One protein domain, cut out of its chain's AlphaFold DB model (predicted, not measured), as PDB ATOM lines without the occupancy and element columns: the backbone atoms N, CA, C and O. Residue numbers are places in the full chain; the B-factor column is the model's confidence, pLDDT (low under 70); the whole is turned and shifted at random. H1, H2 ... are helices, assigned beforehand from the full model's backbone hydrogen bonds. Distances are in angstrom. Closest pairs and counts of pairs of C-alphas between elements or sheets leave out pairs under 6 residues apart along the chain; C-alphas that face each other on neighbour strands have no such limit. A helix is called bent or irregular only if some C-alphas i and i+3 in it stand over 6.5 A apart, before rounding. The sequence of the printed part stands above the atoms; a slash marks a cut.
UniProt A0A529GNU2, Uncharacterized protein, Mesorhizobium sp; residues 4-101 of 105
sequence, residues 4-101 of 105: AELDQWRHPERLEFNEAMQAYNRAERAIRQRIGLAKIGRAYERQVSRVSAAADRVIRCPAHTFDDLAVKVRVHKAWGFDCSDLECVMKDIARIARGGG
ATOM      1  N   ALA A   4     172.229 109.243 114.588       58.41
ATOM      2  CA  ALA A   4     172.011 108.444 115.795       58.41
ATOM      3  C   ALA A   4     170.589 108.595 116.369       58.41
ATOM      4  O   ALA A   4     170.035 107.631 116.894       58.41
ATOM      5  N   GLU A   5     169.977 109.776 116.230       52.97
ATOM      6  CA  GLU A   5     168.583 110.008 116.631       52.97
ATOM      7  C   GLU A   5     167.612 109.263 115.699       52.97
ATOM      8  O   GLU A   5     166.611 108.737 116.163       52.97
ATOM      9  N   LEU A   6     167.922 109.126 114.403       55.22
ATOM     10  CA  LEU A   6     167.089 108.379 113.445       55.22
ATOM     11  C   LEU A   6     167.127 106.853 113.644       55.22
ATOM     12  O   LEU A   6     166.130 106.179 113.380       55.22
ATOM     13  N   ASP A   7     168.249 106.303 114.111       56.53
ATOM     14  CA  ASP A   7     168.402 104.860 114.354       56.53
ATOM     15  C   ASP A   7     167.649 104.407 115.621       56.53
ATOM     16  O   ASP A   7     167.046 103.332 115.653       56.53
ATOM     17  N   GLN A   8     167.569 105.278 116.637       53.25
ATOM     18  CA  GLN A   8     166.750 105.056 117.839       53.25
ATOM     19  C   GLN A   8     165.241 105.027 117.546       53.25
ATOM     20  O   GLN A   8     164.510 104.289 118.203       53.25
ATOM     21  N   TRP A   9     164.770 105.753 116.527       53.00
ATOM     22  CA  TRP A   9     163.358 105.754 116.120       53.00
ATOM     23  C   TRP A   9     162.943 104.516 115.314       53.00
ATOM     24  O   TRP A   9     161.754 104.209 115.244       53.00
ATOM     25  N   ARG A  10     163.891 103.776 114.717       57.97
ATOM     26  CA  ARG A  10     163.582 102.532 113.981       57.97
ATOM     27  C   ARG A  10     163.266 101.348 114.889       57.97
ATOM     28  O   ARG A  10     162.626 100.403 114.435       57.97
ATOM     29  N   HIS A  11     163.699 101.390 116.148       61.62
ATOM     30  CA  HIS A  11     163.543 100.292 117.100       61.62
ATOM     31  C   HIS A  11     163.187 100.820 118.501       61.62
ATOM     32  O   HIS A  11     164.019 100.734 119.407       61.62
ATOM     33  N   PRO A  12     161.963 101.343 118.711       60.44
ATOM     34  CA  PRO A  12     161.517 101.862 120.012       60.44
ATOM     35  C   PRO A  12     161.637 100.822 121.139       60.44
ATOM     36  O   PRO A  12     161.976 101.162 122.268       60.44
ATOM     37  N   GLU A  13     161.498  99.535 120.815       65.94
ATOM     38  CA  GLU A  13     161.718  98.415 121.738       65.94
ATOM     39  C   GLU A  13     163.142  98.372 122.317       65.94
ATOM     40  O   GLU A  13     163.330  97.947 123.453       65.94
ATOM     41  N   ARG A  14     164.162  98.841 121.578       71.25
ATOM     42  CA  ARG A  14     165.540  98.932 122.091       71.25
ATOM     43  C   ARG A  14     165.711 100.079 123.077       71.25
ATOM     44  O   ARG A  14     166.552  99.966 123.965       71.25
ATOM     45  N   LEU A  15     164.956 101.168 122.923       76.50
ATOM     46  CA  LEU A  15     164.990 102.286 123.864       76.50
ATOM     47  C   LEU A  15     164.378 101.850 125.201       76.50
ATOM     48  O   LEU A  15     165.066 101.895 126.216       76.50
ATOM     49  N   GLU A  16     163.166 101.295 125.162       76.75
ATOM     50  CA  GLU A  16     162.469 100.735 126.329       76.75
ATOM     51  C   GLU A  16     163.289  99.626 127.007       76.75
ATOM     52  O   GLU A  16     163.453  99.605 128.226       76.75
ATOM     53  N   PHE A  17     163.892  98.728 126.220       78.06
ATOM     54  CA  PHE A  17     164.775  97.685 126.742       78.06
ATOM     55  C   PHE A  17     166.020  98.264 127.430       78.06
ATOM     56  O   PHE A  17     166.393  97.820 128.517       78.06
ATOM     57  N   ASN A  18     166.665  99.269 126.834       84.06
ATOM     58  CA  ASN A  18     167.830  99.919 127.430       84.06
ATOM     59  C   ASN A  18     167.465 100.665 128.719       84.06
ATOM     60  O   ASN A  18     168.215 100.596 129.695       84.06
ATOM     61  N   GLU A  19     166.324 101.350 128.751       86.19
ATOM     62  CA  GLU A  19     165.814 102.030 129.944       86.19
ATOM     63  C   GLU A  19     165.470 101.034 131.056       86.19
ATOM     64  O   GLU A  19     165.901 101.216 132.201       86.19
ATOM     65  N   ALA A  20     164.813  99.922 130.715       81.88
ATOM     66  CA  ALA A  20     164.541  98.825 131.639       81.88
ATOM     67  C   ALA A  20     165.838  98.217 132.199       81.88
ATOM     68  O   ALA A  20     165.969  98.044 133.414       81.88
ATOM     69  N   MET A  21     166.841  97.971 131.350       88.25
ATOM     70  CA  MET A  21     168.156  97.479 131.779       88.25
ATOM     71  C   MET A  21     168.878  98.477 132.687       88.25
ATOM     72  O   MET A  21     169.510  98.085 133.671       88.25
ATOM     73  N   GLN A  22     168.782  99.779 132.410       87.88
ATOM     74  CA  GLN A  22     169.346 100.802 133.287       87.88
ATOM     75  C   GLN A  22     168.647 100.836 134.647       87.88
ATOM     76  O   GLN A  22     169.329 100.904 135.673       87.88
ATOM     77  N   ALA A  23     167.314 100.778 134.678       88.56
ATOM     78  CA  ALA A  23     166.540 100.745 135.915       88.56
ATOM     79  C   ALA A  23     166.870  99.495 136.743       88.56
ATOM     80  O   ALA A  23     167.147  99.606 137.941       88.56
ATOM     81  N   TYR A  24     166.953  98.331 136.091       84.81
ATOM     82  CA  TYR A  24     167.352  97.072 136.714       84.81
ATOM     83  C   TYR A  24     168.755  97.164 137.326       84.81
ATOM     84  O   TYR A  24     168.931  96.911 138.516       84.81
ATOM     85  N   ASN A  25     169.743  97.635 136.559       88.06
ATOM     86  CA  ASN A  25     171.118  97.798 137.038       88.06
ATOM     87  C   ASN A  25     171.215  98.777 138.222       88.06
ATOM     88  O   ASN A  25     172.022  98.581 139.136       88.06
ATOM     89  N   ARG A  26     170.399  99.843 138.234       89.06
ATOM     90  CA  ARG A  26     170.315 100.782 139.367       89.06
ATOM     91  C   ARG A  26     169.725 100.104 140.606       89.06
ATOM     92  O   ARG A  26     170.307 100.233 141.685       89.06
ATOM     93  N   ALA A  27     168.623  99.368 140.456       82.81
ATOM     94  CA  ALA A  27     167.979  98.636 141.545       82.81
ATOM     95  C   ALA A  27     168.905  97.557 142.125       82.81
ATOM     96  O   ALA A  27     169.110  97.500 143.338       82.81
ATOM     97  N   GLU A  28     169.551  96.768 141.268       82.56
ATOM     98  CA  GLU A  28     170.529  95.760 141.671       82.56
ATOM     99  C   GLU A  28     171.692  96.390 142.449       82.56
ATOM    100  O   GLU A  28     172.074  95.907 143.519       82.56
ATOM    101  N   ARG A  29     172.235  97.513 141.963       82.38
ATOM    102  CA  ARG A  29     173.313  98.232 142.652       82.38
ATOM    103  C   ARG A  29     172.867  98.730 144.031       82.38
ATOM    104  O   ARG A  29     173.630  98.584 144.987       82.38
ATOM    105  N   ALA A  30     171.655  99.272 144.151       83.81
ATOM    106  CA  ALA A  30     171.096  99.730 145.424       83.81
ATOM    107  C   ALA A  30     170.896  98.570 146.416       83.81
ATOM    108  O   ALA A  30     171.276  98.676 147.582       83.81
ATOM    109  N   ILE A  31     170.386  97.427 145.947       78.19
ATOM    110  CA  ILE A  31     170.220  96.208 146.751       78.19
ATOM    111  C   ILE A  31     171.584  95.680 147.218       78.19
ATOM    112  O   ILE A  31     171.776  95.433 148.409       78.19
ATOM    113  N   ARG A  32     172.575  95.584 146.320       76.44
ATOM    114  CA  ARG A  32     173.946  95.162 146.666       76.44
ATOM    115  C   ARG A  32     174.600  96.087 147.695       76.44
ATOM    116  O   ARG A  32     175.375  95.615 148.526       76.44
ATOM    117  N   GLN A  33     174.322  97.390 147.651       77.81
ATOM    118  CA  GLN A  33     174.788  98.338 148.667       77.81
ATOM    119  C   GLN A  33     174.082  98.119 150.007       77.81
ATOM    120  O   GLN A  33     174.760  98.006 151.026       77.81
ATOM    121  N   ARG A  34     172.749  97.991 150.000       79.62
ATOM    122  CA  ARG A  34     171.927  97.793 151.203       79.62
ATOM    123  C   ARG A  34     172.267  96.501 151.950       79.62
ATOM    124  O   ARG A  34     172.288  96.501 153.173       79.62
ATOM    125  N   ILE A  35     172.559  95.423 151.223       80.12
ATOM    126  CA  ILE A  35     172.881  94.101 151.789       80.12
ATOM    127  C   ILE A  35     174.400  93.955 152.048       80.12
ATOM    128  O   ILE A  35     174.873  92.942 152.549       80.12
ATOM    129  N   GLY A  36     175.213  94.969 151.724       78.31
ATOM    130  CA  GLY A  36     176.662  94.952 151.965       78.31
ATOM    131  C   GLY A  36     177.488  94.138 150.958       78.31
ATOM    132  O   GLY A  36     178.721  94.167 151.017       78.31
ATOM    133  N   LEU A  37     176.855  93.497 149.970       78.50
ATOM    134  CA  LEU A  37     177.522  92.763 148.886       78.50
ATOM    135  C   LEU A  37     178.469  93.651 148.068       78.50
ATOM    136  O   LEU A  37     179.508  93.187 147.612       78.50
ATOM    137  N   ALA A  38     178.175  94.948 147.937       77.56
ATOM    138  CA  ALA A  38     179.066  95.894 147.263       77.56
ATOM    139  C   ALA A  38     180.424  96.044 147.977       77.56
ATOM    140  O   ALA A  38     181.446  96.276 147.333       77.56
ATOM    141  N   LYS A  39     180.460  95.918 149.311       79.50
ATOM    142  CA  LYS A  39     181.709  95.958 150.085       79.50
ATOM    143  C   LYS A  39     182.497  94.661 149.909       79.50
ATOM    144  O   LYS A  39     183.710  94.727 149.729       79.50
ATOM    145  N   ILE A  40     181.804  93.521 149.915       81.44
ATOM    146  CA  ILE A  40     182.397  92.194 149.700       81.44
ATOM    147  C   ILE A  40     182.982  92.095 148.290       81.44
ATOM    148  O   ILE A  40     184.149  91.750 148.155       81.44
ATOM    149  N   GLY A  41     182.228  92.495 147.261       82.25
ATOM    150  CA  GLY A  41     182.699  92.512 145.874       82.25
ATOM    151  C   GLY A  41     183.964  93.351 145.703       82.25
ATOM    152  O   GLY A  41     184.964  92.855 145.197       82.25
ATOM    153  N   ARG A  42     183.991  94.576 146.248       84.19
ATOM    154  CA  ARG A  42     185.199  95.421 146.214       84.19
ATOM    155  C   ARG A  42     186.382  94.821 146.974       84.19
ATOM    156  O   ARG A  42     187.525  95.002 146.565       84.19
ATOM    157  N   ALA A  43     186.142  94.168 148.109       84.94
ATOM    158  CA  ALA A  43     187.204  93.514 148.870       84.94
ATOM    159  C   ALA A  43     187.777  92.317 148.097       84.94
ATOM    160  O   ALA A  43     188.996  92.185 148.005       84.94
ATOM    161  N   TYR A  44     186.899  91.517 147.492       83.38
ATOM    162  CA  TYR A  44     187.258  90.403 146.624       83.38
ATOM    163  C   TYR A  44     188.068  90.873 145.413       83.38
ATOM    164  O   TYR A  44     189.176  90.395 145.210       83.38
ATOM    165  N   GLU A  45     187.597  91.879 144.672       87.75
ATOM    166  CA  GLU A  45     188.318  92.460 143.527       87.75
ATOM    167  C   GLU A  45     189.716  92.957 143.916       87.75
ATOM    168  O   GLU A  45     190.699  92.665 143.236       87.75
ATOM    169  N   ARG A  46     189.834  93.665 145.049       89.62
ATOM    170  CA  ARG A  46     191.135  94.119 145.566       89.62
ATOM    171  C   ARG A  46     192.051  92.951 145.906       89.62
ATOM    172  O   ARG A  46     193.252  93.036 145.661       89.62
ATOM    173  N   GLN A  47     191.514  91.891 146.501       89.69
ATOM    174  CA  GLN A  47     192.291  90.705 146.830       89.69
ATOM    175  C   GLN A  47     192.757  89.996 145.560       89.69
ATOM    176  O   GLN A  47     193.951  89.749 145.431       89.69
ATOM    177  N   VAL A  48     191.856  89.742 144.609       89.19
ATOM    178  CA  VAL A  48     192.191  89.123 143.322       89.19
ATOM    179  C   VAL A  48     193.270  89.936 142.618       89.19
ATOM    180  O   VAL A  48     194.329  89.395 142.338       89.19
ATOM    181  N   SER A  49     193.083  91.250 142.459       87.44
ATOM    182  CA  SER A  49     194.079  92.130 141.837       87.44
ATOM    183  C   SER A  49     195.454  92.041 142.514       87.44
ATOM    184  O   SER A  49     196.474  91.902 141.837       87.44
ATOM    185  N   ARG A  50     195.501  92.058 143.854       88.75
ATOM    186  CA  ARG A  50     196.759  91.942 144.607       88.75
ATOM    187  C   ARG A  50     197.437  90.595 144.401       88.75
ATOM    188  O   ARG A  50     198.656  90.560 144.246       88.75
ATOM    189  N   VAL A  51     196.680  89.500 144.440       89.31
ATOM    190  CA  VAL A  51     197.267  88.163 144.320       89.31
ATOM    191  C   VAL A  51     197.649  87.864 142.869       89.31
ATOM    192  O   VAL A  51     198.725  87.317 142.656       89.31
ATOM    193  N   SER A  52     196.882  88.323 141.878       89.12
ATOM    194  CA  SER A  52     197.271  88.254 140.463       89.12
ATOM    195  C   SER A  52     198.574  89.014 140.203       89.12
ATOM    196  O   SER A  52     199.481  88.475 139.576       89.12
ATOM    197  N   ALA A  53     198.727  90.223 140.755       90.62
ATOM    198  CA  ALA A  53     199.975  90.980 140.641       90.62
ATOM    199  C   ALA A  53     201.156  90.284 141.342       90.62
ATOM    200  O   ALA A  53     202.286  90.338 140.862       90.62
ATOM    201  N   ALA A  54     200.921  89.634 142.485       90.88
ATOM    202  CA  ALA A  54     201.953  88.855 143.162       90.88
ATOM    203  C   ALA A  54     202.359  87.618 142.345       90.88
ATOM    204  O   ALA A  54     203.546  87.318 142.237       90.88
ATOM    205  N   ALA A  55     201.389  86.933 141.743       90.62
ATOM    206  CA  ALA A  55     201.623  85.774 140.898       90.62
ATOM    207  C   ALA A  55     202.426  86.142 139.637       90.62
ATOM    208  O   ALA A  55     203.431  85.491 139.359       90.62
ATOM    209  N   ASP A  56     202.076  87.242 138.959       89.44
ATOM    210  CA  ASP A  56     202.827  87.759 137.801       89.44
ATOM    211  C   ASP A  56     204.288  88.073 138.174       89.44
ATOM    212  O   ASP A  56     205.224  87.698 137.468       89.44
ATOM    213  N   ARG A  57     204.522  88.655 139.358       90.94
ATOM    214  CA  ARG A  57     205.888  88.890 139.859       90.94
ATOM    215  C   ARG A  57     206.676  87.602 140.067       90.94
ATOM    216  O   ARG A  57     207.860  87.579 139.743       90.94
ATOM    217  N   VAL A  58     206.057  86.544 140.599       90.94
ATOM    218  CA  VAL A  58     206.734  85.245 140.768       90.94
ATOM    219  C   VAL A  58     207.123  84.667 139.410       90.94
ATOM    220  O   VAL A  58     208.251  84.204 139.245       90.94
ATOM    221  N   ILE A  59     206.228  84.741 138.426       89.50
ATOM    222  CA  ILE A  59     206.498  84.242 137.076       89.50
ATOM    223  C   ILE A  59     207.610  85.037 136.382       89.50
ATOM    224  O   ILE A  59     208.450  84.437 135.711       89.50
ATOM    225  N   ARG A  60     207.692  86.354 136.587       89.31
ATOM    226  CA  ARG A  60     208.722  87.207 135.965       89.31
ATOM    227  C   ARG A  60     210.058  87.234 136.706       89.31
ATOM    228  O   ARG A  60     211.067  87.608 136.114       89.31
ATOM    229  N   CYS A  61     210.088  86.858 137.982       90.81
ATOM    230  CA  CYS A  61     211.319  86.824 138.771       90.81
ATOM    231  C   CYS A  61     212.291  85.777 138.198       90.81
ATOM    232  O   CYS A  61     211.886  84.629 138.072       90.81
ATOM    233  N   PRO A  62     213.543  86.106 137.847       90.69
ATOM    234  CA  PRO A  62     214.509  85.128 137.347       90.69
ATOM    235  C   PRO A  62     214.662  83.907 138.271       90.69
ATOM    236  O   PRO A  62     214.967  84.063 139.450       90.69
ATOM    237  N   ALA A  63     214.485  82.693 137.742       91.69
ATOM    238  CA  ALA A  63     214.825  81.471 138.477       91.69
ATOM    239  C   ALA A  63     216.321  81.140 138.337       91.69
ATOM    240  O   ALA A  63     216.911  81.290 137.257       91.69
ATOM    241  N   HIS A  64     216.928  80.688 139.436       90.19
ATOM    242  CA  HIS A  64     218.339  80.300 139.516       90.19
ATOM    243  C   HIS A  64     218.525  78.813 139.828       90.19
ATOM    244  O   HIS A  64     219.604  78.271 139.599       90.19
ATOM    245  N   THR A  65     217.473  78.151 140.304       90.94
ATOM    246  CA  THR A  65     217.453  76.727 140.646       90.94
ATOM    247  C   THR A  65     216.231  76.026 140.047       90.94
ATOM    248  O   THR A  65     215.253  76.661 139.645       90.94
ATOM    249  N   PHE A  66     216.257  74.690 140.005       90.19
ATOM    250  CA  PHE A  66     215.071  73.909 139.634       90.19
ATOM    251  C   PHE A  66     213.929  74.057 140.650       90.19
ATOM    252  O   PHE A  66     212.762  73.998 140.261       90.19
ATOM    253  N   ASP A  67     214.242  74.326 141.919       92.12
ATOM    254  CA  ASP A  67     213.233  74.596 142.944       92.12
ATOM    255  C   ASP A  67     212.477  75.904 142.659       92.12
ATOM    256  O   ASP A  67     211.248  75.945 142.780       92.12
ATOM    257  N   ASP A  68     213.168  76.940 142.173       91.88
ATOM    258  CA  ASP A  68     212.533  78.191 141.734       91.88
ATOM    259  C   ASP A  68     211.577  77.953 140.551       91.88
ATOM    260  O   ASP A  68     210.467  78.496 140.509       91.88
ATOM    261  N   LEU A  69     211.965  77.092 139.601       91.62
ATOM    262  CA  LEU A  69     211.090  76.679 138.498       91.62
ATOM    263  C   LEU A  69     209.863  75.911 139.008       91.62
ATOM    264  O   LEU A  69     208.746  76.165 138.554       91.62
ATOM    265  N   ALA A  70     210.027  75.021 139.988       92.19
ATOM    266  CA  ALA A  70     208.908  74.300 140.592       92.19
ATOM    267  C   ALA A  70     207.925  75.246 141.311       92.19
ATOM    268  O   ALA A  70     206.709  75.032 141.285       92.19
ATOM    269  N   VAL A  71     208.417  76.321 141.940       92.50
ATOM    270  CA  VAL A  71     207.569  77.387 142.502       92.50
ATOM    271  C   VAL A  71     206.762  78.077 141.399       92.50
ATOM    272  O   VAL A  71     205.542  78.193 141.531       92.50
ATOM    273  N   LYS A  72     207.398  78.455 140.287       91.75
ATOM    274  CA  LYS A  72     206.718  79.075 139.137       91.75
ATOM    275  C   LYS A  72     205.637  78.182 138.541       91.75
ATOM    276  O   LYS A  72     204.528  78.652 138.318       91.75
ATOM    277  N   VAL A  73     205.910  76.888 138.363       90.44
ATOM    278  CA  VAL A  73     204.925  75.920 137.848       90.44
ATOM    279  C   VAL A  73     203.705  75.820 138.765       90.44
ATOM    280  O   VAL A  73     202.570  75.805 138.287       90.44
ATOM    281  N   ARG A  74     203.910  75.793 140.089       91.19
ATOM    282  CA  ARG A  74     202.800  75.780 141.057       91.19
ATOM    283  C   ARG A  74     201.946  77.043 140.961       91.19
ATOM    284  O   ARG A  74     200.722  76.938 140.977       91.19
ATOM    285  N   VAL A  75     202.576  78.211 140.820       90.00
ATOM    286  CA  VAL A  75     201.869  79.487 140.634       90.00
ATOM    287  C   VAL A  75     201.119  79.517 139.302       90.00
ATOM    288  O   VAL A  75     199.941  79.860 139.293       90.00
ATOM    289  N   HIS A  76     201.750  79.080 138.210       87.50
ATOM    290  CA  HIS A  76     201.139  79.010 136.884       87.50
ATOM    291  C   HIS A  76     199.887  78.122 136.883       87.50
ATOM    292  O   HIS A  76     198.817  78.554 136.455       87.50
ATOM    293  N   LYS A  77     199.978  76.921 137.472       86.56
ATOM    294  CA  LYS A  77     198.845  75.993 137.606       86.56
ATOM    295  C   LYS A  77     197.700  76.569 138.444       86.56
ATOM    296  O   LYS A  77     196.541  76.305 138.144       86.56
ATOM    297  N   ALA A  78     198.014  77.310 139.506       86.81
ATOM    298  CA  ALA A  78     197.009  77.881 140.400       86.81
ATOM    299  C   ALA A  78     196.298  79.108 139.804       86.81
ATOM    300  O   ALA A  78     195.127  79.325 140.103       86.81
ATOM    301  N   TRP A  79     196.996  79.903 138.989       84.56
ATOM    302  CA  TRP A  79     196.481  81.170 138.456       84.56
ATOM    303  C   TRP A  79     196.029  81.119 136.997       84.56
ATOM    304  O   TRP A  79     195.372  82.057 136.554       84.56
ATOM    305  N   GLY A  80     196.318  80.031 136.279       75.69
ATOM    306  CA  GLY A  80     195.831  79.821 134.916       75.69
ATOM    307  C   GLY A  80     196.353  80.865 133.934       75.69
ATOM    308  O   GLY A  80     195.597  81.314 133.075       75.69
ATOM    309  N   PHE A  81     197.612  81.288 134.091       72.56
ATOM    310  CA  PHE A  81     198.240  82.173 133.114       72.56
ATOM    311  C   PHE A  81     198.259  81.510 131.733       72.56
ATOM    312  O   PHE A  81     198.284  80.284 131.608       72.56
ATOM    313  N   ASP A  82     198.226  82.331 130.694       71.44
ATOM    314  CA  ASP A  82     198.306  81.860 129.320       71.44
ATOM    315  C   ASP A  82     199.748  81.463 128.945       71.44
ATOM    316  O   ASP A  82     200.696  81.560 129.728       71.44
ATOM    317  N   CYS A  83     199.935  80.997 127.712       71.00
ATOM    318  CA  CYS A  83     201.259  80.632 127.213       71.00
ATOM    319  C   CYS A  83     202.191  81.842 126.988       71.00
ATOM    320  O   CYS A  83     203.294  81.641 126.482       71.00
ATOM    321  N   SER A  84     201.809  83.082 127.332       72.25
ATOM    322  CA  SER A  84     202.696  84.247 127.168       72.25
ATOM    323  C   SER A  84     203.907  84.212 128.112       72.25
ATOM    324  O   SER A  84     204.950  84.797 127.817       72.25
ATOM    325  N   ASP A  85     203.827  83.427 129.189       77.88
ATOM    326  CA  ASP A  85     204.900  83.252 130.172       77.88
ATOM    327  C   ASP A  85     205.992  82.259 129.743       77.88
ATOM    328  O   ASP A  85     207.034  82.141 130.404       77.88
ATOM    329  N   LEU A  86     205.779  81.533 128.639       80.81
ATOM    330  CA  LEU A  86     206.664  80.447 128.209       80.81
ATOM    331  C   LEU A  86     208.090  80.945 127.945       80.81
ATOM    332  O   LEU A  86     209.057  80.276 128.307       80.81
ATOM    333  N   GLU A  87     208.235  82.145 127.377       85.25
ATOM    334  CA  GLU A  87     209.546  82.747 127.121       85.25
ATOM    335  C   GLU A  87     210.344  82.993 128.407       85.25
ATOM    336  O   GLU A  87     211.564  82.806 128.425       85.25
ATOM    337  N   CYS A  88     209.675  83.403 129.491       83.81
ATOM    338  CA  CYS A  88     210.324  83.623 130.782       83.81
ATOM    339  C   CYS A  88     210.850  82.298 131.346       83.81
ATOM    340  O   CYS A  88     212.007  82.213 131.758       83.81
ATOM    341  N   VAL A  89     210.032  81.245 131.276       86.81
ATOM    342  CA  VAL A  89     210.404  79.898 131.728       86.81
ATOM    343  C   VAL A  89     211.550  79.323 130.889       86.81
ATOM    344  O   VAL A  89     212.507  78.787 131.443       86.81
ATOM    345  N   MET A  90     211.520  79.484 129.562       89.38
ATOM    346  CA  MET A  90     212.605  79.026 128.682       89.38
ATOM    347  C   MET A  90     213.933  79.734 128.978       89.38
ATOM    348  O   MET A  90     214.982  79.085 129.013       89.38
ATOM    349  N   LYS A  91     213.908  81.051 129.233       90.38
ATOM    350  CA  LYS A  91     215.103  81.815 129.637       90.38
ATOM    351  C   LYS A  91     215.679  81.311 130.959       90.38
ATOM    352  O   LYS A  91     216.898  81.212 131.091       90.38
ATOM    353  N   ASP A  92     214.823  80.970 131.914       90.88
ATOM    354  CA  ASP A  92     215.242  80.434 133.207       90.88
ATOM    355  C   ASP A  92     215.860  79.035 133.085       90.88
ATOM    356  O   ASP A  92     216.930  78.793 133.642       90.88
ATOM    357  N   ILE A  93     215.255  78.143 132.292       89.69
ATOM    358  CA  ILE A  93     215.816  76.815 131.993       89.69
ATOM    359  C   ILE A  93     217.208  76.961 131.368       89.69
ATOM    360  O   ILE A  93     218.159  76.317 131.812       89.69
ATOM    361  N   ALA A  94     217.354  77.845 130.377       90.19
ATOM    362  CA  ALA A  94     218.643  78.110 129.748       90.19
ATOM    363  C   ALA A  94     219.670  78.676 130.744       90.19
ATOM    364  O   ALA A  94     220.845  78.309 130.685       90.19
ATOM    365  N   ARG A  95     219.248  79.547 131.673       89.19
ATOM    366  CA  ARG A  95     220.119  80.095 132.724       89.19
ATOM    367  C   ARG A  95     220.629  78.996 133.652       89.19
ATOM    368  O   ARG A  95     221.832  78.922 133.884       89.19
ATOM    369  N   ILE A  96     219.736  78.140 134.142       89.25
ATOM    370  CA  ILE A  96     220.073  77.038 135.052       89.25
ATOM    371  C   ILE A  96     220.996  76.034 134.356       89.25
ATOM    372  O   ILE A  96     222.026  75.661 134.914       89.25
ATOM    373  N   ALA A  97     220.695  75.675 133.105       87.38
ATOM    374  CA  ALA A  97     221.533  74.779 132.311       87.38
ATOM    375  C   ALA A  97     222.961  75.326 132.111       87.38
ATOM    376  O   ALA A  97     223.924  74.568 132.169       87.38
ATOM    377  N   ARG A  98     223.118  76.646 131.921       83.88
ATOM    378  CA  ARG A  98     224.436  77.294 131.789       83.88
ATOM    379  C   ARG A  98     225.179  77.417 133.123       83.88
ATOM    380  O   ARG A  98     226.391  77.245 133.148       83.88
ATOM    381  N   GLY A  99     224.468  77.694 134.216       64.69
ATOM    382  CA  GLY A  99     225.047  77.776 135.563       64.69
ATOM    383  C   GLY A  99     225.522  76.422 136.099       64.69
ATOM    384  O   GLY A  99     226.548  76.357 136.766       64.69
ATOM    385  N   GLY A 100     224.833  75.333 135.742       56.31
ATOM    386  CA  GLY A 100     225.259  73.965 136.056       56.31
ATOM    387  C   GLY A 100     226.442  73.456 135.220       56.31
ATOM    388  O   GLY A 100     227.070  72.474 135.600       56.31
ATOM    389  N   GLY A 101     226.779  74.126 134.109       47.34
ATOM    390  CA  GLY A 101     227.884  73.751 133.218       47.34
ATOM    391  C   GLY A 101     229.271  74.255 133.638       47.34
ATOM    392  O   GLY A 101     230.262  73.792 133.088       47.34
TER     393      GLY A 101
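This is residues 4 to 101 of the 105 residues of an uncharacterized protein of Mesorhizobium sp (UniProt A0A529GNU2). Two long helices, H2 and H3, meet near their ends as an L, and the far end of H3 runs into a small head, where H4 folds back along it and H5 runs out again past H4. The short H1 sits turned at the other tip of the L; residues 4 to 28, with H1 and most of H2, stick out as a free arm. The printed part has 98 residues with five named helices, H1 to H5 in order along the chain, and no named strand; its class is all helix. It is extended, with a radius of gyration of the C-alphas of 24.1 A, and its flat outline spans 73 by 38 by 16 A.

H1, residues 4 to 10, begins with C-alpha 4 at (172.011, 108.444, 115.795) and is 10.5 A long. H2, residues 12 to 34, is 33.1 A long. H3, residues 37 to 60, is the longest helix at 34.2 A and begins with C-alpha 37 at (177.522, 92.763, 148.886). H4, residues 66 to 79, is 20.0 A long. H5, residues 83 to 101, is 28.1 A long and ends with C-alpha 101 at (227.884, 73.751, 133.218); it is irregular, with C-alphas 84 and 87 7.0 A apart.

H1 and H2 are close but not clearly touching, the closest C-alphas being those of Gln 8 and Leu 15 at 6.9 A, and are about perpendicular at 73 degrees. H2 and H3 only just touch, with 3 pairs of C-alphas within 8 A, and touch only at the corner; the closest C-alphas are those of Arg 32 and Ala 38 at 5.2 A, and the lines stand about perpendicular at 89 degrees. H3 is the hub, touching H2, H4 and H5. With residues 52 to 59 alone it touches H4, a helical hairpin at a shallow tilt of 29 degrees, opposite ways; the closest C-alphas are those of Ile 59 and Lys 72, 5.6 A apart. H3 and H5 touch by residues 59 to 60 and 85 to 89 alone, the closest C-alphas being those of Arg 60 and Cys 88 at 6.5 A; they run the same way at a steep tilt of 36 degrees, only just past shallow. H4 and H5, also a helical hairpin, only just touch, with 3 pairs of C-alphas within 8 A, the closest being those of Phe 66 and Ile 96 at 7.5 A; they run opposite ways at a shallow tilt of 9 degrees. Both H1 and H2 are apart from H4 and H5. Every O i to N i+4 pair is within hydrogen-bond range in H2, H3 and H4; in H5 13 of 15 are, and in H1 1 of 3, beside 2 of 4 O i to N i+3 pairs.

The two C-alphas farthest apart, those of Trp 9 and Gly 101, are 74.0 A apart. The printed part has no cut, and the four links between helices are tight. Residues 42 to 50 of H3 also stand free. The mean pLDDT of the printed part is 81.7, with residues 4 to 13 and 99 to 101 under 70.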